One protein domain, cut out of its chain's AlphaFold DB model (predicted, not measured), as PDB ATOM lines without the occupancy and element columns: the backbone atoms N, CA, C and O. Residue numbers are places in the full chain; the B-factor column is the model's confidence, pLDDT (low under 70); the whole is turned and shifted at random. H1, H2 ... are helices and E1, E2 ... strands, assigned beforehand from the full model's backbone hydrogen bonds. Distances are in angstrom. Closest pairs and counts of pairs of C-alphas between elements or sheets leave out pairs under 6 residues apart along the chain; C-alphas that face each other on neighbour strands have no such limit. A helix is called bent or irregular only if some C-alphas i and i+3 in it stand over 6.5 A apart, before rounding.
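AT A GLANCE: This is residues 28 to 108, 139 to 200 and 218 to 250 of the 293 residues of an uncharacterized protein of Symmachiella dynata (UniProt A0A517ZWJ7). An elongated arrangement has the two-stranded ribbon E1 and E7 at one end and a helical hairpin, H2 and H3, at the other; between them lie the three-stranded sheet E2 E6 E3, the small strand pair E4 and E5, and helices H4 and H9, which pack side by side. The ribbon E1-E7 lies beside the start of E2 in the three-stranded sheet, while short E4 and E5 pair beyond E3. The printed part has 176 residues, with nine named helices and seven named strands in the order E1 H1 H2 H3 H4 E2 H5 E3 E4 H6 E5 H7 E6 H8 H9 E7. The class is mixed, helices and strands; the whole is compact, with a radius of gyration of the C-alphas of 17.6 A and spans of 56 by 44 by 32 A.

HOW THE PARTS SIT: E1, residues 28 to 33, is antiparallel to E7, residues 244 to 250, with N 30 and O 247 within hydrogen-bond range at 2.8 A. H1, residues 48 to 51, and H2, residues 53 to 63, only just touch, only at the corner, with 3 pairs of C-alphas within 8 A, the closest those of Asn 50 and Tyr 56, 5.3 A. H2 and H3, residues 68 to 80, form a hairpin and touch at the C-alphas of Ala 61 and Ala 71, 5.4 A, opposite ways at a shallow tilt of 32 degrees. H4, residues 83 to 95, touches H9, residues 218 to 239, the closest C-alphas being those of Cys 89 and Leu 227, 5.9 A; they run the same way at a shallow tilt of 33 degrees, only just short of steep. With residues 90 to 94 alone H4 touches H6, residues 168 to 171; C-alphas 94 and 168 are closest, 4.4 A. E2, residues 97 to 103, E6, residues 184 to 190, and E3, residues 149 to 152, form an antiparallel sheet in that order, with N 100 and O 187 at 2.8 A and N 151 and O 186 at 2.8 A within hydrogen-bond range. The closest C-alphas of E1 and E2 are those of Phe 32 and Gly 98, 4.6 A. H4, H6 and H5, residues 142 to 146, only graze this sheet. H5 touches H8, residues 192 to 196, at the C-alphas of Ala 146 and Pro 192, 6.5 A. E3 runs on into E4, residues 154 to 156, at 47 degrees. E4, H6 and E5, residues 174 to 176, form a strand-helix-strand unit, two parallel strands joined through a helix, with a right-handed crossover; N 156 and O 175 are within hydrogen-bond range at 2.9 A. H7, residues 177 to 182, is irregular, C-alphas 178 and 181 being 7.6 A apart. Every O i to N i+4 pair is within hydrogen-bond range in H2, H3, H4, H5, H8 and H9; in H7 0 of 2 are, beside 2 of 3 O i to N i+3 pairs, and H1 and H6 are too short for an i+4 pair.

IN THESE COORDINATES: E1 begins at C-alpha 28 (9.539, -0.939, 2.904), and E7, 19.4 A long, ends at C-alpha 250 (13.305, -2.015, -1.625). H9 measures 31.7 A, H4 18.4 A, H3 17.9 A, E2 19.6 A and E6 19.3 A.

THE WHOLE: The two C-alphas farthest apart are those of Gly 28 and Gln 69, 56.2 A. Residues 109 to 138 and 201 to 217 are not printed, with gaps of 33.5 A and 12.3 A between the C-alphas across the cuts. The links E1 to H1 and E4 to H6 are long. The mean pLDDT of the printed part is 87.2; residues 82, 139 to 141, 198 to 200 and 218 to 222 are under 70.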
ATOM      1  N   GLY A  28      10.522  -1.952   2.559       82.94
ATOM      2  CA  GLY A  28       9.539  -0.939   2.904       82.94
ATOM      3  C   GLY A  28       8.206  -1.192   2.209       82.94
ATOM      4  O   GLY A  28       8.031  -2.149   1.451       82.94
ATOM      5  N   GLN A  29       7.264  -0.285   2.432       85.75
ATOM      6  CA  GLN A  29       5.994  -0.257   1.720       85.75
ATOM      7  C   GLN A  29       5.812   1.109   1.073       85.75
ATOM      8  O   GLN A  29       5.941   2.133   1.744       85.75
ATOM      9  N   LEU A  30       5.485   1.115  -0.216       90.50
ATOM     10  CA  LEU A  30       5.026   2.302  -0.916       90.50
ATOM     11  C   LEU A  30       3.499   2.300  -0.938       90.50
ATOM     12  O   LEU A  30       2.885   1.295  -1.293       90.50
ATOM     13  N   TRP A  31       2.898   3.404  -0.507       93.19
ATOM     14  CA  TRP A  31       1.451   3.590  -0.517       93.19
ATOM     15  C   TRP A  31       0.975   4.109  -1.872       93.19
ATOM     16  O   TRP A  31       1.604   4.996  -2.449       93.19
ATOM     17  N   PHE A  32      -0.147   3.568  -2.330       94.88
ATOM     18  CA  PHE A  32      -0.872   3.987  -3.517       94.88
ATOM     19  C   PHE A  32      -2.307   4.328  -3.104       94.88
ATOM     20  O   PHE A  32      -3.057   3.429  -2.722       94.88
ATOM     21  N   SER A  33      -2.670   5.607  -3.157       95.62
ATOM     22  CA  SER A  33      -4.023   6.092  -2.863       95.62
ATOM     23  C   SER A  33      -4.945   5.861  -4.052       95.62
ATOM     24  O   SER A  33      -4.502   5.930  -5.195       95.62
ATOM     25  N   TYR A  34      -6.226   5.618  -3.805       95.81
ATOM     26  CA  TYR A  34      -7.209   5.625  -4.885       95.81
ATOM     27  C   TYR A  34      -7.586   7.066  -5.276       95.81
ATOM     28  O   TYR A  34      -7.732   7.890  -4.369       95.81
ATOM     29  N   PRO A  35      -7.805   7.371  -6.572       94.50
ATOM     30  CA  PRO A  35      -8.100   8.726  -7.048       94.50
ATOM     31  C   PRO A  35      -9.278   9.383  -6.334       94.50
ATOM     32  O   PRO A  35      -9.192  10.513  -5.876       94.50
ATOM     33  N   TRP A  36     -10.343   8.618  -6.092       92.25
ATOM     34  CA  TRP A  36     -11.542   9.106  -5.406       92.25
ATOM     35  C   TRP A  36     -11.354   9.527  -3.942       92.25
ATOM     36  O   TRP A  36     -12.334   9.823  -3.258       92.25
ATOM     37  N   THR A  37     -10.141   9.416  -3.407       92.88
ATOM     38  CA  THR A  37      -9.821   9.767  -2.019       92.88
ATOM     39  C   THR A  37      -9.093  11.097  -1.898       92.88
ATOM     40  O   THR A  37      -8.785  11.497  -0.768       92.88
ATOM     41  N   PHE A  38      -8.785  11.719  -3.037       92.62
ATOM     42  CA  PHE A  38      -8.172  13.031  -3.131       92.62
ATOM     43  C   PHE A  38      -9.213  14.141  -2.986       92.62
ATOM     44  O   PHE A  38     -10.415  13.887  -2.957       92.62
ATOM     45  N   GLU A  39      -8.719  15.363  -2.802       91.62
ATOM     46  CA  GLU A  39      -9.551  16.565  -2.668       91.62
ATOM     47  C   GLU A  39     -10.022  17.098  -4.029       91.62
ATOM     48  O   GLU A  39     -10.972  17.872  -4.078       91.62
ATOM     49  N   ASP A  40      -9.371  16.680  -5.119       92.19
ATOM     50  CA  ASP A  40      -9.788  16.975  -6.487       92.19
ATOM     51  C   ASP A  40     -10.911  16.018  -6.925       92.19
ATOM     52  O   ASP A  40     -10.686  14.828  -7.160       92.19
ATOM     53  N   ASP A  41     -12.131  16.549  -7.047       93.19
ATOM     54  CA  ASP A  41     -13.317  15.801  -7.483       93.19
ATOM     55  C   ASP A  41     -13.204  15.293  -8.936       93.19
ATOM     56  O   ASP A  41     -13.870  14.317  -9.302       93.19
ATOM     57  N   ASN A  42     -12.346  15.917  -9.751       95.06
ATOM     58  CA  ASN A  42     -12.091  15.536 -11.140       95.06
ATOM     59  C   ASN A  42     -11.020  14.436 -11.259       95.06
ATOM     60  O   ASN A  42     -10.782  13.866 -12.333       95.06
ATOM     61  N   GLU A  43     -10.361  14.075 -10.158       93.44
ATOM     62  CA  GLU A  43      -9.248  13.152 -10.242       93.44
ATOM     63  C   GLU A  43      -9.696  11.701 -10.487       93.44
ATOM     64  O   GLU A  43     -10.469  11.081  -9.746       93.44
ATOM     65  N   GLY A  44      -9.165  11.114 -11.562       94.19
ATOM     66  CA  GLY A  44      -9.555   9.781 -12.012       94.19
ATOM     67  C   GLY A  44     -10.884   9.747 -12.775       94.19
ATOM     68  O   GLY A  44     -11.444   8.655 -12.943       94.19
ATOM     69  N   THR A  45     -11.397  10.896 -13.221       95.06
ATOM     70  CA  THR A  45     -12.573  11.019 -14.096       95.06
ATOM     71  C   THR A  45     -12.169  11.438 -15.516       95.06
ATOM     72  O   THR A  45     -10.993  11.644 -15.818       95.06
ATOM     73  N   LEU A  46     -13.138  11.478 -16.431       95.38
ATOM     74  CA  LEU A  46     -12.916  12.006 -17.774       95.38
ATOM     75  C   LEU A  46     -13.168  13.520 -17.789       95.38
ATOM     76  O   LEU A  46     -14.039  13.970 -17.053       95.38
ATOM     77  N   PRO A  47     -12.485  14.278 -18.665       95.75
ATOM     78  CA  PRO A  47     -12.884  15.647 -18.985       95.75
ATOM     79  C   PRO A  47     -14.322  15.720 -19.519       95.75
ATOM     80  O   PRO A  47     -14.798  14.766 -20.144       95.75
ATOM     81  N   ASP A  48     -14.973  16.872 -19.365       94.31
ATOM     82  CA  ASP A  48     -16.387  17.072 -19.720       94.31
ATOM     83  C   ASP A  48     -16.649  16.763 -21.204       94.31
ATOM     84  O   ASP A  48     -17.558  16.007 -21.549       94.31
ATOM     85  N   ILE A  49     -15.774  17.253 -22.092       90.88
ATOM     86  CA  ILE A  49     -15.837  17.010 -23.548       90.88
ATOM     87  C   ILE A  49     -15.778  15.516 -23.865       90.88
ATOM     88  O   ILE A  49     -16.356  15.032 -24.843       90.88
ATOM     89  N   ASN A  50     -15.034  14.757 -23.061       92.94
ATOM     90  CA  ASN A  50     -14.927  13.333 -23.272       92.94
ATOM     91  C   ASN A  50     -16.231  12.633 -22.910       92.94
ATOM     92  O   ASN A  50     -16.530  11.640 -23.561       92.94
ATOM     93  N   GLU A  51     -17.022  13.095 -21.937       88.56
ATOM     94  CA  GLU A  51     -18.228  12.399 -21.469       88.56
ATOM     95  C   GLU A  51     -19.226  12.113 -22.595       88.56
ATOM     96  O   GLU A  51     -19.669  10.969 -22.725       88.56
ATOM     97  N   SER A  52     -19.482  13.083 -23.478       89.56
ATOM     98  CA  SER A  52     -20.376  12.920 -24.628       89.56
ATOM     99  C   SER A  52     -19.724  12.091 -25.750       89.56
ATOM    100  O   SER A  52     -18.757  12.530 -26.376       89.56
ATOM    101  N   PRO A  53     -20.249  10.893 -26.090       87.81
ATOM    102  CA  PRO A  53     -19.728  10.085 -27.199       87.81
ATOM    103  C   PRO A  53     -19.742  10.812 -28.549       87.81
ATOM    104  O   PRO A  53     -18.908  10.539 -29.415       87.81
ATOM    105  N   GLU A  54     -20.706  11.711 -28.740       90.69
ATOM    106  CA  GLU A  54     -20.877  12.469 -29.974       90.69
ATOM    107  C   GLU A  54     -19.833  13.576 -30.092       90.69
ATOM    108  O   GLU A  54     -19.158  13.638 -31.121       90.69
ATOM    109  N   GLU A  55     -19.654  14.372 -29.035       91.69
ATOM    110  CA  GLU A  55     -18.640  15.433 -28.979       91.69
ATOM    111  C   GLU A  55     -17.233  14.842 -29.043       91.69
ATOM    112  O   GLU A  55     -16.401  15.325 -29.809       91.69
ATOM    113  N   TYR A  56     -16.989  13.720 -28.355       90.19
ATOM    114  CA  TYR A  56     -15.734  12.982 -28.457       90.19
ATOM    115  C   TYR A  56     -15.394  12.630 -29.912       90.19
ATOM    116  O   TYR A  56     -14.265  12.839 -30.361       90.19
ATOM    117  N   CYS A  57     -16.362  12.109 -30.676       90.81
ATOM    118  CA  CYS A  57     -16.143  11.772 -32.083       90.81
ATOM    119  C   CYS A  57     -15.829  13.006 -32.933       90.81
ATOM    120  O   CYS A  57     -14.974  12.928 -33.818       90.81
ATOM    121  N   ASP A  58     -16.510  14.121 -32.672       93.44
ATOM    122  CA  ASP A  58     -16.336  15.363 -33.422       93.44
ATOM    123  C   ASP A  58     -14.963  15.992 -33.128       93.44
ATOM    124  O   ASP A  58     -14.210  16.305 -34.055       93.44
ATOM    125  N   HIS A  59     -14.566  16.060 -31.854       93.81
ATOM    126  CA  HIS A  59     -13.239  16.518 -31.441       93.81
ATOM    127  C   HIS A  59     -12.122  15.610 -31.960       93.81
ATOM    128  O   HIS A  59     -11.104  16.108 -32.442       93.81
ATOM    129  N   MET A  60     -12.318  14.289 -31.944       91.94
ATOM    130  CA  MET A  60     -11.364  13.332 -32.511       91.94
ATOM    131  C   MET A  60     -11.199  13.511 -34.022       91.94
ATOM    132  O   MET A  60     -10.097  13.393 -34.562       91.94
ATOM    133  N   ALA A  61     -12.297  13.768 -34.734       94.00
ATOM    134  CA  ALA A  61     -12.245  14.022 -36.164       94.00
ATOM    135  C   ALA A  61     -11.470  15.307 -36.471       94.00
ATOM    136  O   ALA A  61     -10.614  15.301 -37.362       94.00
ATOM    137  N   MET A  62     -11.716  16.364 -35.695       93.75
ATOM    138  CA  MET A  62     -11.005  17.634 -35.799       93.75
ATOM    139  C   MET A  62      -9.511  17.478 -35.478       93.75
ATOM    140  O   MET A  62      -8.675  17.894 -36.279       93.75
ATOM    141  N   SER A  63      -9.156  16.827 -34.364       90.75
ATOM    142  CA  SER A  63      -7.757  16.656 -33.933       90.75
ATOM    143  C   SER A  63      -6.925  15.843 -34.930       90.75
ATOM    144  O   SER A  63      -5.734  16.091 -35.110       90.75
ATOM    145  N   ARG A  64      -7.561  14.893 -35.624       92.06
ATOM    146  CA  ARG A  64      -6.935  14.036 -36.641       92.06
ATOM    147  C   ARG A  64      -7.003  14.607 -38.058       92.06
ATOM    148  O   ARG A  64      -6.499  13.954 -38.972       92.06
ATOM    149  N   GLY A  65      -7.633  15.767 -38.258       95.19
ATOM    150  CA  GLY A  65      -7.814  16.373 -39.579       95.19
ATOM    151  C   GLY A  65      -8.588  15.476 -40.551       95.19
ATOM    152  O   GLY A  65      -8.215  15.360 -41.720       95.19
ATOM    153  N   LEU A  66      -9.619  14.775 -40.069       94.19
ATOM    154  CA  LEU A  66     -10.429  13.894 -40.911       94.19
ATOM    155  C   LEU A  66     -11.355  14.708 -41.820       94.19
ATOM    156  O   LEU A  66     -11.927  15.710 -41.412       94.19
ATOM    157  N   THR A  67     -11.567  14.221 -43.040       97.19
ATOM    158  CA  THR A  67     -12.627  14.731 -43.923       97.19
ATOM    159  C   THR A  67     -14.009  14.439 -43.333       97.19
ATOM    160  O   THR A  67     -14.174  13.372 -42.737       97.19
ATOM    161  N   ASP A  68     -15.015  15.267 -43.625       96.81
ATOM    162  CA  ASP A  68     -16.403  15.089 -43.158       96.81
ATOM    163  C   ASP A  68     -16.952  13.673 -43.392       96.81
ATOM    164  O   ASP A  68     -17.574  13.080 -42.511       96.81
ATOM    165  N   GLN A  69     -16.675  13.084 -44.561       96.12
ATOM    166  CA  GLN A  69     -17.137  11.734 -44.894       96.12
ATOM    167  C   GLN A  69     -16.506  10.662 -43.989       96.12
ATOM    168  O   GLN A  69     -17.196   9.763 -43.502       96.12
ATOM    169  N   GLU A  70     -15.195  10.744 -43.752       94.62
ATOM    170  CA  GLU A  70     -14.480   9.819 -42.864       94.62
ATOM    171  C   GLU A  70     -14.872  10.031 -41.396       94.62
ATOM    172  O   GLU A  70     -15.060   9.051 -40.670       94.62
ATOM    173  N   ALA A  71     -15.056  11.285 -40.975       95.75
ATOM    174  CA  ALA A  71     -15.542  11.646 -39.647       95.75
ATOM    175  C   ALA A  71     -16.930  11.043 -39.382       95.75
ATOM    176  O   ALA A  71     -17.099  10.289 -38.423       95.75
ATOM    177  N   ALA A  72     -17.889  11.262 -40.290       94.75
ATOM    178  CA  ALA A  72     -19.242  10.716 -40.194       94.75
ATOM    179  C   ALA A  72     -19.242   9.180 -40.134       94.75
ATOM    180  O   ALA A  72     -19.908   8.581 -39.286       94.75
ATOM    181  N   ARG A  73     -18.435   8.525 -40.981       92.38
ATOM    182  CA  ARG A  73     -18.298   7.063 -40.991       92.38
ATOM    183  C   ARG A  73     -17.732   6.526 -39.674       92.38
ATOM    184  O   ARG A  73     -18.191   5.493 -39.184       92.38
ATOM    185  N   ARG A  74     -16.719   7.184 -39.098       88.81
ATOM    186  CA  ARG A  74     -16.141   6.785 -37.804       88.81
ATOM    187  C   ARG A  74     -17.105   7.024 -36.654       88.81
ATOM    188  O   ARG A  74     -17.284   6.104 -35.862       88.81
ATOM    189  N   LYS A  75     -17.761   8.187 -36.613       91.69
ATOM    190  CA  LYS A  75     -18.783   8.527 -35.616       91.69
ATOM    191  C   LYS A  75     -19.905   7.493 -35.615       91.69
ATOM    192  O   LYS A  75     -20.186   6.903 -34.579       91.69
ATOM    193  N   GLN A  76     -20.449   7.154 -36.787       90.25
ATOM    194  CA  GLN A  76     -21.474   6.115 -36.911       90.25
ATOM    195  C   GLN A  76     -21.003   4.766 -36.346       90.25
ATOM    196  O   GLN A  76     -21.730   4.127 -35.592       90.25
ATOM    197  N   ARG A  77     -19.780   4.326 -36.677       85.12
ATOM    198  CA  ARG A  77     -19.223   3.062 -36.159       85.12
ATOM    199  C   ARG A  77     -18.993   3.096 -34.649       85.12
ATOM    200  O   ARG A  77     -19.207   2.083 -33.994       85.12
ATOM    201  N   PHE A  78     -18.526   4.224 -34.122       84.88
ATOM    202  CA  PHE A  78     -18.247   4.403 -32.700       84.88
ATOM    203  C   PHE A  78     -19.533   4.388 -31.871       84.88
ATOM    204  O   PHE A  78     -19.599   3.669 -30.877       84.88
ATOM    205  N   LEU A  79     -20.560   5.120 -32.313       85.75
ATOM    206  CA  LEU A  79     -21.863   5.198 -31.646       85.75
ATOM    207  C   LEU A  79     -22.683   3.909 -31.794       85.75
ATOM    208  O   LEU A  79     -23.441   3.556 -30.898       85.75
ATOM    209  N   ALA A  80     -22.531   3.186 -32.909       80.38
ATOM    210  CA  ALA A  80     -23.177   1.886 -33.096       80.38
ATOM    211  C   ALA A  80     -22.521   0.762 -32.274       80.38
ATOM    212  O   ALA A  80     -23.130  -0.286 -32.062       80.38
ATOM    213  N   ALA A  81     -21.275   0.947 -31.838       76.12
ATOM    214  CA  ALA A  81     -20.591   0.009 -30.962       76.12
ATOM    215  C   ALA A  81     -20.932   0.301 -29.491       76.12
ATOM    216  O   ALA A  81     -21.182   1.440 -29.114       76.12
ATOM    217  N   SER A  82     -20.869  -0.723 -28.630       69.88
ATOM    218  CA  SER A  82     -20.973  -0.560 -27.167       69.88
ATOM    219  C   SER A  82     -19.688   0.061 -26.582       69.88
ATOM    220  O   SER A  82     -18.961  -0.533 -25.781       69.88
ATOM    221  N   THR A  83     -19.338   1.250 -27.073       76.06
ATOM    222  CA  THR A  83     -18.159   2.034 -26.683       76.06
ATOM    223  C   THR A  83     -18.333   2.616 -25.291       76.06
ATOM    224  O   THR A  83     -17.370   2.614 -24.530       76.06
ATOM    225  N   GLN A  84     -19.561   2.967 -24.898       79.75
ATOM    226  CA  GLN A  84     -19.856   3.423 -23.540       79.75
ATOM    227  C   GLN A  84     -19.416   2.404 -22.482       79.75
ATOM    228  O   GLN A  84     -18.746   2.767 -21.524       79.75
ATOM    229  N   THR A  85     -19.677   1.106 -22.680       79.44
ATOM    230  CA  THR A  85     -19.227   0.065 -21.737       79.44
ATOM    231  C   THR A  85     -17.704   0.007 -21.615       79.44
ATOM    232  O   THR A  85     -17.184  -0.270 -20.535       79.44
ATOM    233  N   VAL A  86     -16.968   0.257 -22.702       81.25
ATOM    234  CA  VAL A  86     -15.495   0.318 -22.670       81.25
ATOM    235  C   VAL A  86     -15.022   1.513 -21.863       81.25
ATOM    236  O   VAL A  86     -14.118   1.369 -21.046       81.25
ATOM    237  N   ARG A  87     -15.647   2.667 -22.070       84.81
ATOM    238  CA  ARG A  87     -15.302   3.911 -21.386       84.81
ATOM    239  C   ARG A  87     -15.620   3.835 -19.898       84.81
ATOM    240  O   ARG A  87     -14.741   4.087 -19.082       84.81
ATOM    241  N   ASP A  88     -16.797   3.321 -19.548       85.38
ATOM    242  CA  ASP A  88     -17.168   2.984 -18.172       85.38
ATOM    243  C   ASP A  88     -16.137   2.044 -17.529       85.38
ATOM    244  O   ASP A  88     -15.778   2.206 -16.364       85.38
ATOM    245  N   CYS A  89     -15.646   1.052 -18.284       85.06
ATOM    246  CA  CYS A  89     -14.586   0.162 -17.820       85.06
ATOM    247  C   CYS A  89     -13.265   0.911 -17.607       85.06
ATOM    248  O   CYS A  89     -12.608   0.655 -16.606       85.06
ATOM    249  N   ASN A  90     -12.868   1.820 -18.501       89.38
ATOM    250  CA  ASN A  90     -11.640   2.604 -18.353       89.38
ATOM    251  C   ASN A  90     -11.699   3.520 -17.127       89.38
ATOM    252  O   ASN A  90     -10.772   3.489 -16.321       89.38
ATOM    253  N   VAL A  91     -12.800   4.252 -16.935       91.81
ATOM    254  CA  VAL A  91     -13.016   5.093 -15.747       91.81
ATOM    255  C   VAL A  91     -12.978   4.237 -14.487       91.81
ATOM    256  O   VAL A  91     -12.217   4.506 -13.567       91.81
ATOM    257  N   LEU A  92     -13.719   3.129 -14.452       90.50
ATOM    258  CA  LEU A  92     -13.722   2.247 -13.287       90.50
ATOM    259  C   LEU A  92     -12.352   1.611 -13.012       90.50
ATOM    260  O   LEU A  92     -11.985   1.401 -11.859       90.50
ATOM    261  N   MET A  93     -11.586   1.298 -14.056       90.44
ATOM    262  CA  MET A  93     -10.209   0.833 -13.921       90.44
ATOM    263  C   MET A  93      -9.285   1.930 -13.398       90.44
ATOM    264  O   MET A  93      -8.406   1.608 -12.606       90.44
ATOM    265  N   ALA A  94      -9.476   3.187 -13.808       94.12
ATOM    266  CA  ALA A  94      -8.707   4.325 -13.307       94.12
ATOM    267  C   ALA A  94      -8.949   4.483 -11.811       94.12
ATOM    268  O   ALA A  94      -8.006   4.492 -11.028       94.12
ATOM    269  N   GLN A  95     -10.221   4.446 -11.423       93.00
ATOM    270  CA  GLN A  95     -10.645   4.429 -10.037       93.00
ATOM    271  C   GLN A  95      -9.945   3.266  -9.300       93.00
ATOM    272  O   GLN A  95      -9.274   3.476  -8.299       93.00
ATOM    273  N   LEU A  96     -10.050   2.021  -9.775       92.00
ATOM    274  CA  LEU A  96      -9.484   0.851  -9.080       92.00
ATOM    275  C   LEU A  96      -7.947   0.721  -9.175       92.00
ATOM    276  O   LEU A  96      -7.373  -0.240  -8.649       92.00
ATOM    277  N   CYS A  97      -7.261   1.641  -9.845       94.25
ATOM    278  CA  CYS A  97      -5.812   1.757  -9.778       94.25
ATOM    279  C   CYS A  97      -5.432   2.724  -8.660       94.25
ATOM    280  O   CYS A  97      -6.132   3.684  -8.376       94.25
ATOM    281  N   GLY A  98      -4.308   2.454  -8.012       95.38
ATOM    282  CA  GLY A  98      -3.750   3.351  -7.021       95.38
ATOM    283  C   GLY A  98      -2.661   4.229  -7.627       95.38
ATOM    284  O   GLY A  98      -1.956   3.817  -8.555       95.38
ATOM    285  N   VAL A  99      -2.504   5.413  -7.050       96.31
ATOM    286  CA  VAL A  99      -1.539   6.438  -7.429       96.31
ATOM    287  C   VAL A  99      -0.634   6.746  -6.238       96.31
ATOM    288  O   VAL A  99      -1.088   6.935  -5.111       96.31
ATOM    289  N   SER A 100       0.671   6.781  -6.484       95.38
ATOM    290  CA  SER A 100       1.667   7.312  -5.556       95.38
ATOM    291  C   SER A 100       2.255   8.579  -6.171       95.38
ATOM    292  O   SER A 100       2.961   8.487  -7.176       95.38
ATOM    293  N   CYS A 101       1.923   9.736  -5.598       93.88
ATOM    294  CA  CYS A 101       2.322  11.059  -6.082       93.88
ATOM    295  C   CYS A 101       3.687  11.474  -5.521       93.88
ATOM    296  O   CYS A 101       3.977  11.266  -4.339       93.88
ATOM    297  N   TRP A 102       4.525  12.064  -6.372       93.06
ATOM    298  CA  TRP A 102       5.874  12.507  -6.029       93.06
ATOM    299  C   TRP A 102       6.130  13.896  -6.587       93.06
ATOM    300  O   TRP A 102       5.941  14.138  -7.773       93.06
ATOM    301  N   HIS A 103       6.646  14.786  -5.749       90.56
ATOM    302  CA  HIS A 103       7.051  16.120  -6.174       90.56
ATOM    303  C   HIS A 103       8.342  16.057  -7.003       90.56
ATOM    304  O   HIS A 103       9.314  15.419  -6.587       90.56
ATOM    305  N   ARG A 104       8.376  16.714  -8.167       89.38
ATOM    306  CA  ARG A 104       9.531  16.669  -9.082       89.38
ATOM    307  C   ARG A 104      10.652  17.637  -8.703       89.38
ATOM    308  O   ARG A 104      11.805  17.413  -9.082       89.38
ATOM    309  N   ASN A 105      10.343  18.698  -7.959       82.25
ATOM    310  CA  ASN A 105      11.314  19.751  -7.679       82.25
ATOM    311  C   ASN A 105      12.478  19.285  -6.798       82.25
ATOM    312  O   ASN A 105      12.342  18.468  -5.887       82.25
ATOM    313  N   ALA A 106      13.651  19.874  -7.041       78.56
ATOM    314  CA  ALA A 106      14.863  19.593  -6.273       78.56
ATOM    315  C   ALA A 106      14.817  20.141  -4.835       78.56
ATOM    316  O   ALA A 106      15.603  19.710  -3.989       78.56
ATOM    317  N   THR A 107      13.924  21.097  -4.577       79.75
ATOM    318  CA  THR A 107      13.728  21.774  -3.293       79.75
ATOM    319  C   THR A 107      12.259  21.733  -2.909       79.75
ATOM    320  O   THR A 107      11.394  21.845  -3.771       79.75
ATOM    321  N   ILE A 108      11.986  21.628  -1.612       82.12
ATOM    322  CA  ILE A 108      10.630  21.606  -1.060       82.12
ATOM    323  C   ILE A 108      10.352  22.978  -0.451       82.12
ATOM    324  O   ILE A 108      11.141  23.455   0.370       82.12
ATOM    325  N   HIS A 139      10.523 -10.000  -7.671       53.84
ATOM    326  CA  HIS A 139      10.159 -11.076  -8.601       53.84
ATOM    327  C   HIS A 139       9.121 -12.028  -7.957       53.84
ATOM    328  O   HIS A 139       9.275 -12.418  -6.807       53.84
ATOM    329  N   ASN A 140       8.045 -12.372  -8.683       60.03
ATOM    330  CA  ASN A 140       6.896 -13.187  -8.215       60.03
ATOM    331  C   ASN A 140       6.068 -12.621  -7.045       60.03
ATOM    332  O   ASN A 140       5.353 -13.353  -6.371       60.03
ATOM    333  N   THR A 141       6.096 -11.308  -6.829       68.31
ATOM    334  CA  THR A 141       5.326 -10.669  -5.748       68.31
ATOM    335  C   THR A 141       4.083  -9.932  -6.263       68.31
ATOM    336  O   THR A 141       3.967  -9.691  -7.473       68.31
ATOM    337  N   PRO A 142       3.175  -9.480  -5.368       71.31
ATOM    338  CA  PRO A 142       2.064  -8.597  -5.734       71.31
ATOM    339  C   PRO A 142       2.467  -7.386  -6.590       71.31
ATOM    340  O   PRO A 142       1.667  -6.935  -7.405       71.31
ATOM    341  N   VAL A 143       3.712  -6.903  -6.488       77.50
ATOM    342  CA  VAL A 143       4.231  -5.785  -7.296       77.50
ATOM    343  C   VAL A 143       4.244  -6.112  -8.785       77.50
ATOM    344  O   VAL A 143       3.799  -5.308  -9.601       77.50
ATOM    345  N   ARG A 144       4.689  -7.317  -9.160       81.44
ATOM    346  CA  ARG A 144       4.730  -7.743 -10.567       81.44
ATOM    347  C   ARG A 144       3.334  -7.741 -11.184       81.44
ATOM    348  O   ARG A 144       3.166  -7.356 -12.339       81.44
ATOM    349  N   HIS A 145       2.345  -8.177 -10.414       83.12
ATOM    350  CA  HIS A 145       0.962  -8.230 -10.863       83.12
ATOM    351  C   HIS A 145       0.301  -6.847 -10.872       83.12
ATOM    352  O   HIS A 145      -0.456  -6.546 -11.793       83.12
ATOM    353  N   ALA A 146       0.639  -5.992  -9.904       88.06
ATOM    354  CA  ALA A 146       0.177  -4.610  -9.849       88.06
ATOM    355  C   ALA A 146       0.722  -3.759 -11.012       88.06
ATOM    356  O   ALA A 146       0.124  -2.742 -11.349       88.06
ATOM    357  N   GLN A 147       1.809  -4.193 -11.665       89.56
ATOM    358  CA  GLN A 147       2.405  -3.536 -12.836       89.56
ATOM    359  C   GLN A 147       2.619  -2.025 -12.622       89.56
ATOM    360  O   GLN A 147       2.116  -1.228 -13.424       89.56
ATOM    361  N   PRO A 148       3.320  -1.620 -11.544       91.94
ATOM    362  CA  PRO A 148       3.569  -0.216 -11.288       91.94
ATOM    363  C   PRO A 148       4.366   0.388 -12.441       91.94
ATOM    364  O   PRO A 148       5.312  -0.220 -12.946       91.94
ATOM    365  N   SER A 149       4.006   1.595 -12.845       92.19
ATOM    366  CA  SER A 149       4.769   2.349 -13.833       92.19
ATOM    367  C   SER A 149       4.661   3.837 -13.592       92.19
ATOM    368  O   SER A 149       3.652   4.312 -13.070       92.19
ATOM    369  N   VAL A 150       5.665   4.551 -14.069       92.81
ATOM    370  CA  VAL A 150       5.715   6.005 -14.020       92.81
ATOM    371  C   VAL A 150       4.672   6.600 -14.959       92.81
ATOM    372  O   VAL A 150       4.426   6.079 -16.049       92.81
ATOM    373  N   CYS A 151       4.080   7.700 -14.523       91.12
ATOM    374  CA  CYS A 151       3.170   8.532 -15.280       91.12
ATOM    375  C   CYS A 151       3.547   9.999 -15.046       91.12
ATOM    376  O   CYS A 151       3.669  10.436 -13.899       91.12
ATOM    377  N   ALA A 152       3.781  10.747 -16.124       91.38
ATOM    378  CA  ALA A 152       3.917  12.195 -16.035       91.38
ATOM    379  C   ALA A 152       2.519  12.812 -15.976       91.38
ATOM    380  O   ALA A 152       1.642  12.383 -16.723       91.38
ATOM    381  N   VAL A 153       2.338  13.799 -15.104       95.06
ATOM    382  CA  VAL A 153       1.056  14.484 -14.948       95.06
ATOM    383  C   VAL A 153       0.981  15.686 -15.876       95.06
ATOM    384  O   VAL A 153       1.930  16.467 -15.968       95.06
ATOM    385  N   GLY A 154      -0.136  15.791 -16.588       96.12
ATOM    386  CA  GLY A 154      -0.579  16.988 -17.281       96.12
ATOM    387  C   GLY A 154      -1.635  17.699 -16.446       96.12
ATOM    388  O   GLY A 154      -2.588  17.078 -15.988       96.12
ATOM    389  N   TYR A 155      -1.465  19.002 -16.271       96.88
ATOM    390  CA  TYR A 155      -2.453  19.850 -15.618       96.88
ATOM    391  C   TYR A 155      -3.360  20.459 -16.678       96.88
ATOM    392  O   TYR A 155      -2.858  21.006 -17.664       96.88
ATOM    393  N   ILE A 156      -4.669  20.304 -16.512       96.75
ATOM    394  CA  ILE A 156      -5.661  20.618 -17.541       96.75
ATOM    395  C   ILE A 156      -6.865  21.348 -16.945       96.75
ATOM    396  O   ILE A 156      -7.179  21.177 -15.773       96.75
ATOM    397  N   ASP A 157      -7.571  22.096 -17.786       97.06
ATOM    398  CA  ASP A 157      -8.939  22.535 -17.514       97.06
ATOM    399  C   ASP A 157      -9.899  21.422 -17.961       97.06
ATOM    400  O   ASP A 157     -10.035  21.156 -19.160       97.06
ATOM    401  N   TYR A 158     -10.553  20.752 -17.010       96.31
ATOM    402  CA  TYR A 158     -11.442  19.622 -17.304       96.31
ATOM    403  C   TYR A 158     -12.650  19.995 -18.167       96.31
ATOM    404  O   TYR A 158     -13.172  19.136 -18.881       96.31
ATOM    405  N   SER A 159     -13.063  21.263 -18.157       94.81
ATOM    406  CA  SER A 159     -14.219  21.727 -18.930       94.81
ATOM    407  C   SER A 159     -13.918  21.878 -20.423       94.81
ATOM    408  O   SER A 159     -14.825  21.812 -21.255       94.81
ATOM    409  N   SER A 160     -12.644  22.075 -20.781       93.81
ATOM    410  CA  SER A 160     -12.231  22.411 -22.149       93.81
ATOM    411  C   SER A 160     -11.186  21.467 -22.751       93.81
ATOM    412  O   SER A 160     -10.950  21.493 -23.965       93.81
ATOM    413  N   TYR A 161     -10.562  20.611 -21.943       95.31
ATOM    414  CA  TYR A 161      -9.544  19.684 -22.412       95.31
ATOM    415  C   TYR A 161     -10.146  18.459 -23.106       95.31
ATOM    416  O   TYR A 161     -11.067  17.814 -22.611       95.31
ATOM    417  N   PHE A 162      -9.561  18.086 -24.244       94.75
ATOM    418  CA  PHE A 162      -9.919  16.874 -24.970       94.75
ATOM    419  C   PHE A 162      -8.859  15.790 -24.768       94.75
ATOM    420  O   PHE A 162      -7.746  15.874 -25.297       94.75
ATOM    421  N   LEU A 163      -9.222  14.731 -24.046       92.31
ATOM    422  CA  LEU A 163      -8.363  13.572 -23.848       92.31
ATOM    423  C   LEU A 163      -8.477  12.621 -25.043       92.31
ATOM    424  O   LEU A 163      -9.434  11.861 -25.176       92.31
ATOM    425  N   GLU A 164      -7.478  12.646 -25.922       86.75
ATOM    426  CA  GLU A 164      -7.506  11.856 -27.154       86.75
ATOM    427  C   GLU A 164      -7.573  10.338 -26.892       86.75
ATOM    428  O   GLU A 164      -8.334   9.611 -27.537       86.75
ATOM    429  N   TYR A 165      -6.802   9.864 -25.913       85.44
ATOM    430  CA  TYR A 165      -6.778   8.467 -25.487       85.44
ATOM    431  C   TYR A 165      -7.408   8.360 -24.102       85.44
ATOM    432  O   TYR A 165      -6.804   8.754 -23.115       85.44
ATOM    433  N   ASP A 166      -8.615   7.810 -24.016       84.25
ATOM    434  CA  ASP A 166      -9.398   7.730 -22.779       84.25
ATOM    435  C   ASP A 166      -9.181   6.413 -22.013       84.25
ATOM    436  O   ASP A 166     -10.086   5.881 -21.362       84.25
ATOM    437  N   ASP A 167      -7.971   5.852 -22.101       90.62
ATOM    438  CA  ASP A 167      -7.602   4.699 -21.286       90.62
ATOM    439  C   ASP A 167      -7.381   5.091 -19.819       90.62
ATOM    440  O   ASP A 167      -7.129   6.247 -19.474       90.62
ATOM    441  N   PHE A 168      -7.452   4.100 -18.930       91.81
ATOM    442  CA  PHE A 168      -7.355   4.343 -17.493       91.81
ATOM    443  C   PHE A 168      -6.038   5.003 -17.059       91.81
ATOM    444  O   PHE A 168      -6.001   5.638 -16.013       91.81
ATOM    445  N   ARG A 169      -4.942   4.837 -17.810       92.88
ATOM    446  CA  ARG A 169      -3.656   5.458 -17.462       92.88
ATOM    447  C   ARG A 169      -3.654   6.925 -17.833       92.88
ATOM    448  O   ARG A 169      -3.150   7.726 -17.064       92.88
ATOM    449  N   SER A 170      -4.217   7.237 -18.991       94.38
ATOM    450  CA  SER A 170      -4.347   8.592 -19.507       94.38
ATOM    451  C   SER A 170      -5.279   9.421 -18.624       94.38
ATOM    452  O   SER A 170      -4.962  10.561 -18.321       94.38
ATOM    453  N   ILE A 171      -6.346   8.805 -18.099       96.12
ATOM    454  CA  ILE A 171      -7.207   9.390 -17.058       96.12
ATOM    455  C   ILE A 171      -6.421   9.704 -15.772       96.12
ATOM    456  O   ILE A 171      -6.608  10.745 -15.163       96.12
ATOM    457  N   LEU A 172      -5.512   8.822 -15.348       96.19
ATOM    458  CA  LEU A 172      -4.690   9.037 -14.143       96.19
ATOM    459  C   LEU A 172      -3.483   9.959 -14.369       96.19
ATOM    460  O   LEU A 172      -2.744  10.251 -13.425       96.19
ATOM    461  N   ALA A 173      -3.253  10.353 -15.621       95.69
ATOM    462  CA  ALA A 173      -2.180  11.242 -16.043       95.69
ATOM    463  C   ALA A 173      -2.615  12.709 -16.076       95.69
ATOM    464  O   ALA A 173      -1.792  13.557 -16.406       95.69
ATOM    465  N   ILE A 174      -3.881  13.002 -15.792       96.38
ATOM    466  CA  ILE A 174      -4.439  14.351 -15.821       96.38
ATOM    467  C   ILE A 174      -4.940  14.751 -14.436       96.38
ATOM    468  O   ILE A 174      -5.396  13.900 -13.673       96.38
ATOM    469  N   VAL A 175      -4.781  16.032 -14.120       96.25
ATOM    470  CA  VAL A 175      -5.177  16.671 -12.857       96.25
ATOM    471  C   VAL A 175      -5.661  18.084 -13.166       96.25
ATOM    472  O   VAL A 175      -5.204  18.688 -14.140       96.25
ATOM    473  N   GLU A 176      -6.583  18.609 -12.363       96.50
ATOM    474  CA  GLU A 176      -7.115  19.958 -12.542       96.50
ATOM    475  C   GLU A 176      -6.005  21.031 -12.453       96.50
ATOM    476  O   GLU A 176      -5.090  20.955 -11.625       96.50
ATOM    477  N   GLU A 177      -6.079  22.062 -13.304       96.00
ATOM    478  CA  GLU A 177      -5.034  23.088 -13.453       96.00
ATOM    479  C   GLU A 177      -4.718  23.826 -12.140       96.00
ATOM    480  O   GLU A 177      -3.571  24.221 -11.893       96.00
ATOM    481  N   GLY A 178      -5.711  23.938 -11.251       93.81
ATOM    482  CA  GLY A 178      -5.567  24.524  -9.917       93.81
ATOM    483  C   GLY A 178      -4.497  23.858  -9.040       93.81
ATOM    484  O   GLY A 178      -3.943  24.522  -8.165       93.81
ATOM    485  N   TRP A 179      -4.144  22.596  -9.311       91.69
ATOM    486  CA  TRP A 179      -3.123  21.828  -8.581       91.69
ATOM    487  C   TRP A 179      -1.743  21.845  -9.253       91.69
ATOM    488  O   TRP A 179      -0.818  21.163  -8.811       91.69
ATOM    489  N   SER A 180      -1.554  22.646 -10.306       92.12
ATOM    490  CA  SER A 180      -0.291  22.722 -11.066       92.12
ATOM    491  C   SER A 180       0.941  23.104 -10.241       92.12
ATOM    492  O   SER A 180       2.069  22.783 -10.623       92.12
ATOM    493  N   TYR A 181       0.753  23.731  -9.075       86.75
ATOM    494  CA  TYR A 181       1.839  24.032  -8.139       86.75
ATOM    495  C   TYR A 181       2.500  22.776  -7.544       86.75
ATOM    496  O   TYR A 181       3.608  22.869  -7.007       86.75
ATOM    497  N   GLU A 182       1.849  21.611  -7.620       87.12
ATOM    498  CA  GLU A 182       2.398  20.354  -7.112       87.12
ATOM    499  C   GLU A 182       3.495  19.759  -8.001       87.12
ATOM    500  O   GLU A 182       4.231  18.908  -7.509       87.12
ATOM    501  N   ASP A 183       3.635  20.197  -9.261       89.94
ATOM    502  CA  ASP A 183       4.587  19.686 -10.270       89.94
ATOM    503  C   ASP A 183       4.963  18.207 -10.067       89.94
ATOM    504  O   ASP A 183       6.098  17.842  -9.721       89.94
ATOM    505  N   GLU A 184       3.964  17.335 -10.179       91.94
ATOM    506  CA  GLU A 184       4.108  15.955  -9.745       91.94
ATOM    507  C   GLU A 184       4.535  14.986 -10.860       91.94
ATOM    508  O   GLU A 184       4.452  15.208 -12.076       91.94
ATOM    509  N   VAL A 185       5.056  13.852 -10.414       93.50
ATOM    510  CA  VAL A 185       5.215  12.623 -11.182       93.50
ATOM    511  C   VAL A 185       4.589  11.497 -10.373       93.50
ATOM    512  O   VAL A 185       4.752  11.415  -9.156       93.50
ATOM    513  N   ARG A 186       3.859  10.612 -11.041       94.94
ATOM    514  CA  ARG A 186       3.084   9.564 -10.383       94.94
ATOM    515  C   ARG A 186       3.664   8.196 -10.668       94.94
ATOM    516  O   ARG A 186       4.154   7.925 -11.762       94.94
ATOM    517  N   MET A 187       3.533   7.297  -9.705       95.06
ATOM    518  CA  MET A 187       3.503   5.867  -9.982       95.06
ATOM    519  C   MET A 187       2.054   5.414  -9.973       95.06
ATOM    520  O   MET A 187       1.348   5.619  -8.991       95.06
ATOM    521  N   VAL A 188       1.638   4.747 -11.040       95.25
ATOM    522  CA  VAL A 188       0.311   4.138 -11.150       95.25
ATOM    523  C   VAL A 188       0.459   2.634 -11.036       95.25
ATOM    524  O   VAL A 188       1.301   2.053 -11.720       95.25
ATOM    525  N   ALA A 189      -0.366   1.997 -10.210       94.19
ATOM    526  CA  ALA A 189      -0.383   0.550 -10.049       94.19
ATOM    527  C   ALA A 189      -1.816   0.012  -9.976       94.19
ATOM    528  O   ALA A 189      -2.708   0.639  -9.413       94.19
ATOM    529  N   LYS A 190      -2.047  -1.186 -10.511       93.12
ATOM    530  CA  LYS A 190      -3.328  -1.885 -10.372       93.12
ATOM    531  C   LYS A 190      -3.506  -2.349  -8.933       93.12
ATOM    532  O   LYS A 190      -2.599  -2.968  -8.373       93.12
ATOM    533  N   SER A 191      -4.688  -2.119  -8.368       91.31
ATOM    534  CA  SER A 191      -5.023  -2.645  -7.047       91.31
ATOM    535  C   SER A 191      -4.927  -4.172  -6.999       91.31
ATOM    536  O   SER A 191      -5.335  -4.844  -7.955       91.31
ATOM    537  N   PRO A 192      -4.483  -4.752  -5.868       86.25
ATOM    538  CA  PRO A 192      -4.568  -6.185  -5.620       86.25
ATOM    539  C   PRO A 192      -5.962  -6.783  -5.839       86.25
ATOM    540  O   PRO A 192      -6.076  -7.960  -6.172       86.25
ATOM    541  N   ILE A 193      -7.023  -5.987  -5.696       82.38
ATOM    542  CA  ILE A 193      -8.403  -6.430  -5.922       82.38
ATOM    543  C   ILE A 193      -8.652  -6.734  -7.397       82.38
ATOM    544  O   ILE A 193      -9.210  -7.785  -7.712       82.38
ATOM    545  N   ILE A 194      -8.143  -5.897  -8.309       81.12
ATOM    546  CA  ILE A 194      -8.219  -6.149  -9.758       81.12
ATOM    547  C   ILE A 194      -7.586  -7.505 -10.094       81.12
ATOM    548  O   ILE A 194      -8.080  -8.224 -10.957       81.12
ATOM    549  N   LEU A 195      -6.511  -7.879  -9.396       72.44
ATOM    550  CA  LEU A 195      -5.793  -9.134  -9.638       72.44
ATOM    551  C   LEU A 195      -6.574 -10.377  -9.206       72.44
ATOM    552  O   LEU A 195      -6.323 -11.463  -9.723       72.44
ATOM    553  N   ARG A 196      -7.506 -10.228  -8.260       75.12
ATOM    554  CA  ARG A 196      -8.390 -11.307  -7.794       75.12
ATOM    555  C   ARG A 196      -9.619 -11.468  -8.677       75.12
ATOM    556  O   ARG A 196     -10.267 -12.514  -8.644       75.12
ATOM    557  N   LEU A 197      -9.942 -10.454  -9.479       72.19
ATOM    558  CA  LEU A 197     -11.000 -10.573 -10.463       72.19
ATOM    559  C   LEU A 197     -10.581 -11.630 -11.493       72.19
ATOM    560  O   LEU A 197      -9.457 -11.582 -11.996       72.19
ATOM    561  N   PRO A 198     -11.460 -12.584 -11.850       60.69
ATOM    562  CA  PRO A 198     -11.182 -13.569 -12.889       60.69
ATOM    563  C   PRO A 198     -11.239 -12.893 -14.269       60.69
ATOM    564  O   PRO A 198     -12.132 -13.148 -15.079       60.69
ATOM    565  N   LEU A 199     -10.287 -11.997 -14.527       60.34
ATOM    566  CA  LEU A 199     -10.072 -11.337 -15.800       60.34
ATOM    567  C   LEU A 199      -9.382 -12.347 -16.712       60.34
ATOM    568  O   LEU A 199      -8.157 -12.444 -16.768       60.34
ATOM    569  N   ARG A 200     -10.175 -13.143 -17.431       51.53
ATOM    570  CA  ARG A 200      -9.661 -13.887 -18.583       51.53
ATOM    571  C   ARG A 200      -9.369 -12.886 -19.695       51.53
ATOM    572  O   ARG A 200     -10.182 -12.709 -20.592       51.53
ATOM    573  N   GLU A 218     -19.871 -11.732 -27.397       61.91
ATOM    574  CA  GLU A 218     -19.011 -12.384 -26.396       61.91
ATOM    575  C   GLU A 218     -18.025 -11.401 -25.752       61.91
ATOM    576  O   GLU A 218     -17.781 -11.461 -24.544       61.91
ATOM    577  N   LYS A 219     -17.470 -10.469 -26.541       67.56
ATOM    578  CA  LYS A 219     -16.599  -9.404 -26.013       67.56
ATOM    579  C   LYS A 219     -17.386  -8.455 -25.116       67.56
ATOM    580  O   LYS A 219     -16.883  -8.053 -24.066       67.56
ATOM    581  N   GLN A 220     -18.604  -8.111 -25.524       66.56
ATOM    582  CA  GLN A 220     -19.511  -7.270 -24.758       66.56
ATOM    583  C   GLN A 220     -19.908  -7.943 -23.441       66.56
ATOM    584  O   GLN A 220     -19.673  -7.366 -22.383       66.56
ATOM    585  N   ASN A 221     -20.364  -9.198 -23.481       67.44
ATOM    586  CA  ASN A 221     -20.717  -9.977 -22.290       67.44
ATOM    587  C   ASN A 221     -19.545 -10.088 -21.307       67.44
ATOM    588  O   ASN A 221     -19.722  -9.987 -20.093       67.44
ATOM    589  N   HIS A 222     -18.322 -10.279 -21.815       69.56
ATOM    590  CA  HIS A 222     -17.139 -10.307 -20.962       69.56
ATOM    591  C   HIS A 222     -16.892  -8.953 -20.283       69.56
ATOM    592  O   HIS A 222     -16.665  -8.915 -19.077       69.56
ATOM    593  N   ARG A 223     -16.966  -7.844 -21.029       72.00
ATOM    594  CA  ARG A 223     -16.787  -6.491 -20.477       72.00
ATOM    595  C   ARG A 223     -17.853  -6.144 -19.442       72.00
ATOM    596  O   ARG A 223     -17.509  -5.631 -18.386       72.00
ATOM    597  N   GLU A 224     -19.111  -6.484 -19.694       75.12
ATOM    598  CA  GLU A 224     -20.208  -6.280 -18.741       75.12
ATOM    599  C   GLU A 224     -20.003  -7.088 -17.448       75.12
ATOM    600  O   GLU A 224     -20.193  -6.575 -16.340       75.12
ATOM    601  N   LEU A 225     -19.532  -8.335 -17.558       73.44
ATOM    602  CA  LEU A 225     -19.179  -9.148 -16.393       73.44
ATOM    603  C   LEU A 225     -18.019  -8.536 -15.594       73.44
ATOM    604  O   LEU A 225     -18.049  -8.540 -14.365       73.44
ATOM    605  N   VAL A 226     -16.997  -8.016 -16.274       73.31
ATOM    606  CA  VAL A 226     -15.883  -7.316 -15.622       73.31
ATOM    607  C   VAL A 226     -16.392  -6.069 -14.905       73.31
ATOM    608  O   VAL A 226     -16.161  -5.917 -13.707       73.31
ATOM    609  N   LEU A 227     -17.161  -5.232 -15.600       78.75
ATOM    610  CA  LEU A 227     -17.710  -3.988 -15.076       78.75
ATOM    611  C   LEU A 227     -18.593  -4.221 -13.846       78.75
ATOM    612  O   LEU A 227     -18.448  -3.528 -12.842       78.75
ATOM    613  N   SER A 228     -19.491  -5.208 -13.892       78.62
ATOM    614  CA  SER A 228     -20.382  -5.532 -12.767       78.62
ATOM    615  C   SER A 228     -19.611  -5.938 -11.507       78.62
ATOM    616  O   SER A 228     -19.910  -5.435 -10.422       78.62
ATOM    617  N   LYS A 229     -18.577  -6.779 -11.642       75.88
ATOM    618  CA  LYS A 229     -17.713  -7.168 -10.518       75.88
ATOM    619  C   LYS A 229     -16.909  -5.987  -9.995       75.88
ATOM    620  O   LYS A 229     -16.956  -5.709  -8.802       75.88
ATOM    621  N   SER A 230     -16.248  -5.250 -10.882       80.00
ATOM    622  CA  SER A 230     -15.477  -4.064 -10.516       80.00
ATOM    623  C   SER A 230     -16.341  -3.002  -9.822       80.00
ATOM    624  O   SER A 230     -15.889  -2.403  -8.854       80.00
ATOM    625  N   ARG A 231     -17.603  -2.804 -10.237       83.88
ATOM    626  CA  ARG A 231     -18.546  -1.883  -9.574       83.88
ATOM    627  C   ARG A 231     -18.900  -2.358  -8.167       83.88
ATOM    628  O   ARG A 231     -19.039  -1.530  -7.271       83.88
ATOM    629  N   SER A 232     -19.069  -3.666  -7.971       80.62
ATOM    630  CA  SER A 232     -19.313  -4.247  -6.645       80.62
ATOM    631  C   SER A 232     -18.113  -4.044  -5.721       80.62
ATOM    632  O   SER A 232     -18.287  -3.547  -4.614       80.62
ATOM    633  N   GLU A 233     -16.909  -4.376  -6.185       79.19
ATOM    634  CA  GLU A 233     -15.664  -4.196  -5.425       79.19
ATOM    635  C   GLU A 233     -15.421  -2.725  -5.077       79.19
ATOM    636  O   GLU A 233     -15.207  -2.385  -3.921       79.19
ATOM    637  N   TYR A 234     -15.549  -1.825  -6.055       80.88
ATOM    638  CA  TYR A 234     -15.446  -0.382  -5.842       80.88
ATOM    639  C   TYR A 234     -16.399   0.122  -4.748       80.88
ATOM    640  O   TYR A 234     -16.002   0.882  -3.866       80.88
ATOM    641  N   LYS A 235     -17.659  -0.335  -4.766       85.12
ATOM    642  CA  LYS A 235     -18.641   0.001  -3.724       85.12
ATOM    643  C   LYS A 235     -18.236  -0.544  -2.356       85.12
ATOM    644  O   LYS A 235     -18.418   0.155  -1.367       85.12
ATOM    645  N   GLN A 236     -17.700  -1.763  -2.295       81.50
ATOM    646  CA  GLN A 236     -17.219  -2.363  -1.047       81.50
ATOM    647  C   GLN A 236     -16.012  -1.609  -0.486       81.50
ATOM    648  O   GLN A 236     -16.015  -1.293   0.695       81.50
ATOM    649  N   LEU A 237     -15.036  -1.253  -1.327       74.38
ATOM    650  CA  LEU A 237     -13.864  -0.465  -0.937       74.38
ATOM    651  C   LEU A 237     -14.260   0.885  -0.345       74.38
ATOM    652  O   LEU A 237     -13.822   1.234   0.748       74.38
ATOM    653  N   ARG A 238     -15.132   1.622  -1.043       79.19
ATOM    654  CA  ARG A 238     -15.663   2.892  -0.536       79.19
ATOM    655  C   ARG A 238     -16.444   2.706   0.765       79.19
ATOM    656  O   ARG A 238     -16.308   3.523   1.665       79.19
ATOM    657  N   ALA A 239     -17.237   1.640   0.886       77.62
ATOM    658  CA  ALA A 239     -17.977   1.349   2.115       77.62
ATOM    659  C   ALA A 239     -17.061   0.963   3.290       77.62
ATOM    660  O   ALA A 239     -17.394   1.247   4.438       77.62
ATOM    661  N   ALA A 240     -15.925   0.324   3.008       77.12
ATOM    662  CA  ALA A 240     -14.910  -0.047   3.989       77.12
ATOM    663  C   ALA A 240     -13.938   1.100   4.327       77.12
ATOM    664  O   ALA A 240     -13.075   0.914   5.182       77.12
ATOM    665  N   ASP A 241     -14.066   2.255   3.662       78.38
ATOM    666  CA  ASP A 241     -13.126   3.382   3.733       78.38
ATOM    667  C   ASP A 241     -11.668   2.965   3.450       78.38
ATOM    668  O   ASP A 241     -10.693   3.473   4.010       78.38
ATOM    669  N   GLU A 242     -11.493   1.992   2.555       86.06
ATOM    670  CA  GLU A 242     -10.171   1.611   2.079       86.06
ATOM    671  C   GLU A 242      -9.681   2.664   1.082       86.06
ATOM    672  O   GLU A 242     -10.095   2.706  -0.078       86.06
ATOM    673  N   ARG A 243      -8.777   3.532   1.543       91.44
ATOM    674  CA  ARG A 243      -8.294   4.677   0.757       91.44
ATOM    675  C   ARG A 243      -7.148   4.364  -0.211       91.44
ATOM    676  O   ARG A 243      -6.679   5.249  -0.921       91.44
ATOM    677  N   GLY A 244      -6.665   3.125  -0.239       93.88
ATOM    678  CA  GLY A 244      -5.527   2.736  -1.066       93.88
ATOM    679  C   GLY A 244      -4.951   1.378  -0.690       93.88
ATOM    680  O   GLY A 244      -5.578   0.592   0.019       93.88
ATOM    681  N   PHE A 245      -3.740   1.097  -1.162       92.00
ATOM    682  CA  PHE A 245      -3.025  -0.142  -0.867       92.00
ATOM    683  C   PHE A 245      -1.509   0.061  -0.816       92.00
ATOM    684  O   PHE A 245      -0.959   1.048  -1.301       92.00
ATOM    685  N   HIS A 246      -0.814  -0.913  -0.228       91.12
ATOM    686  CA  HIS A 246       0.643  -0.930  -0.160       91.12
ATOM    687  C   HIS A 246       1.240  -1.904  -1.174       91.12
ATOM    688  O   HIS A 246       0.775  -3.036  -1.311       91.12
ATOM    689  N   LEU A 247       2.337  -1.492  -1.805       89.00
ATOM    690  CA  LEU A 247       3.237  -2.384  -2.529       89.00
ATOM    691  C   LEU A 247       4.581  -2.477  -1.802       89.00
ATOM    692  O   LEU A 247       5.096  -1.449  -1.353       89.00
ATOM    693  N   PRO A 248       5.172  -3.678  -1.671       88.62
ATOM    694  CA  PRO A 248       6.512  -3.796  -1.119       88.62
ATOM    695  C   PRO A 248       7.526  -3.112  -2.041       88.62
ATOM    696  O   PRO A 248       7.437  -3.200  -3.265       88.62
ATOM    697  N   ILE A 249       8.503  -2.438  -1.443       88.25
ATOM    698  CA  ILE A 249       9.526  -1.667  -2.154       88.25
ATOM    699  C   ILE A 249      10.869  -1.824  -1.446       88.25
ATOM    700  O   ILE A 249      10.924  -1.879  -0.219       88.25
ATOM    701  N   LYS A 250      11.963  -1.905  -2.202       88.81
ATOM    702  CA  LYS A 250      13.305  -2.015  -1.625       88.81
ATOM    703  C   LYS A 250      13.854  -0.632  -1.294       88.81
ATOM    704  O   LYS A 250      14.233   0.126  -2.185       88.81
TER     705      LYS A 250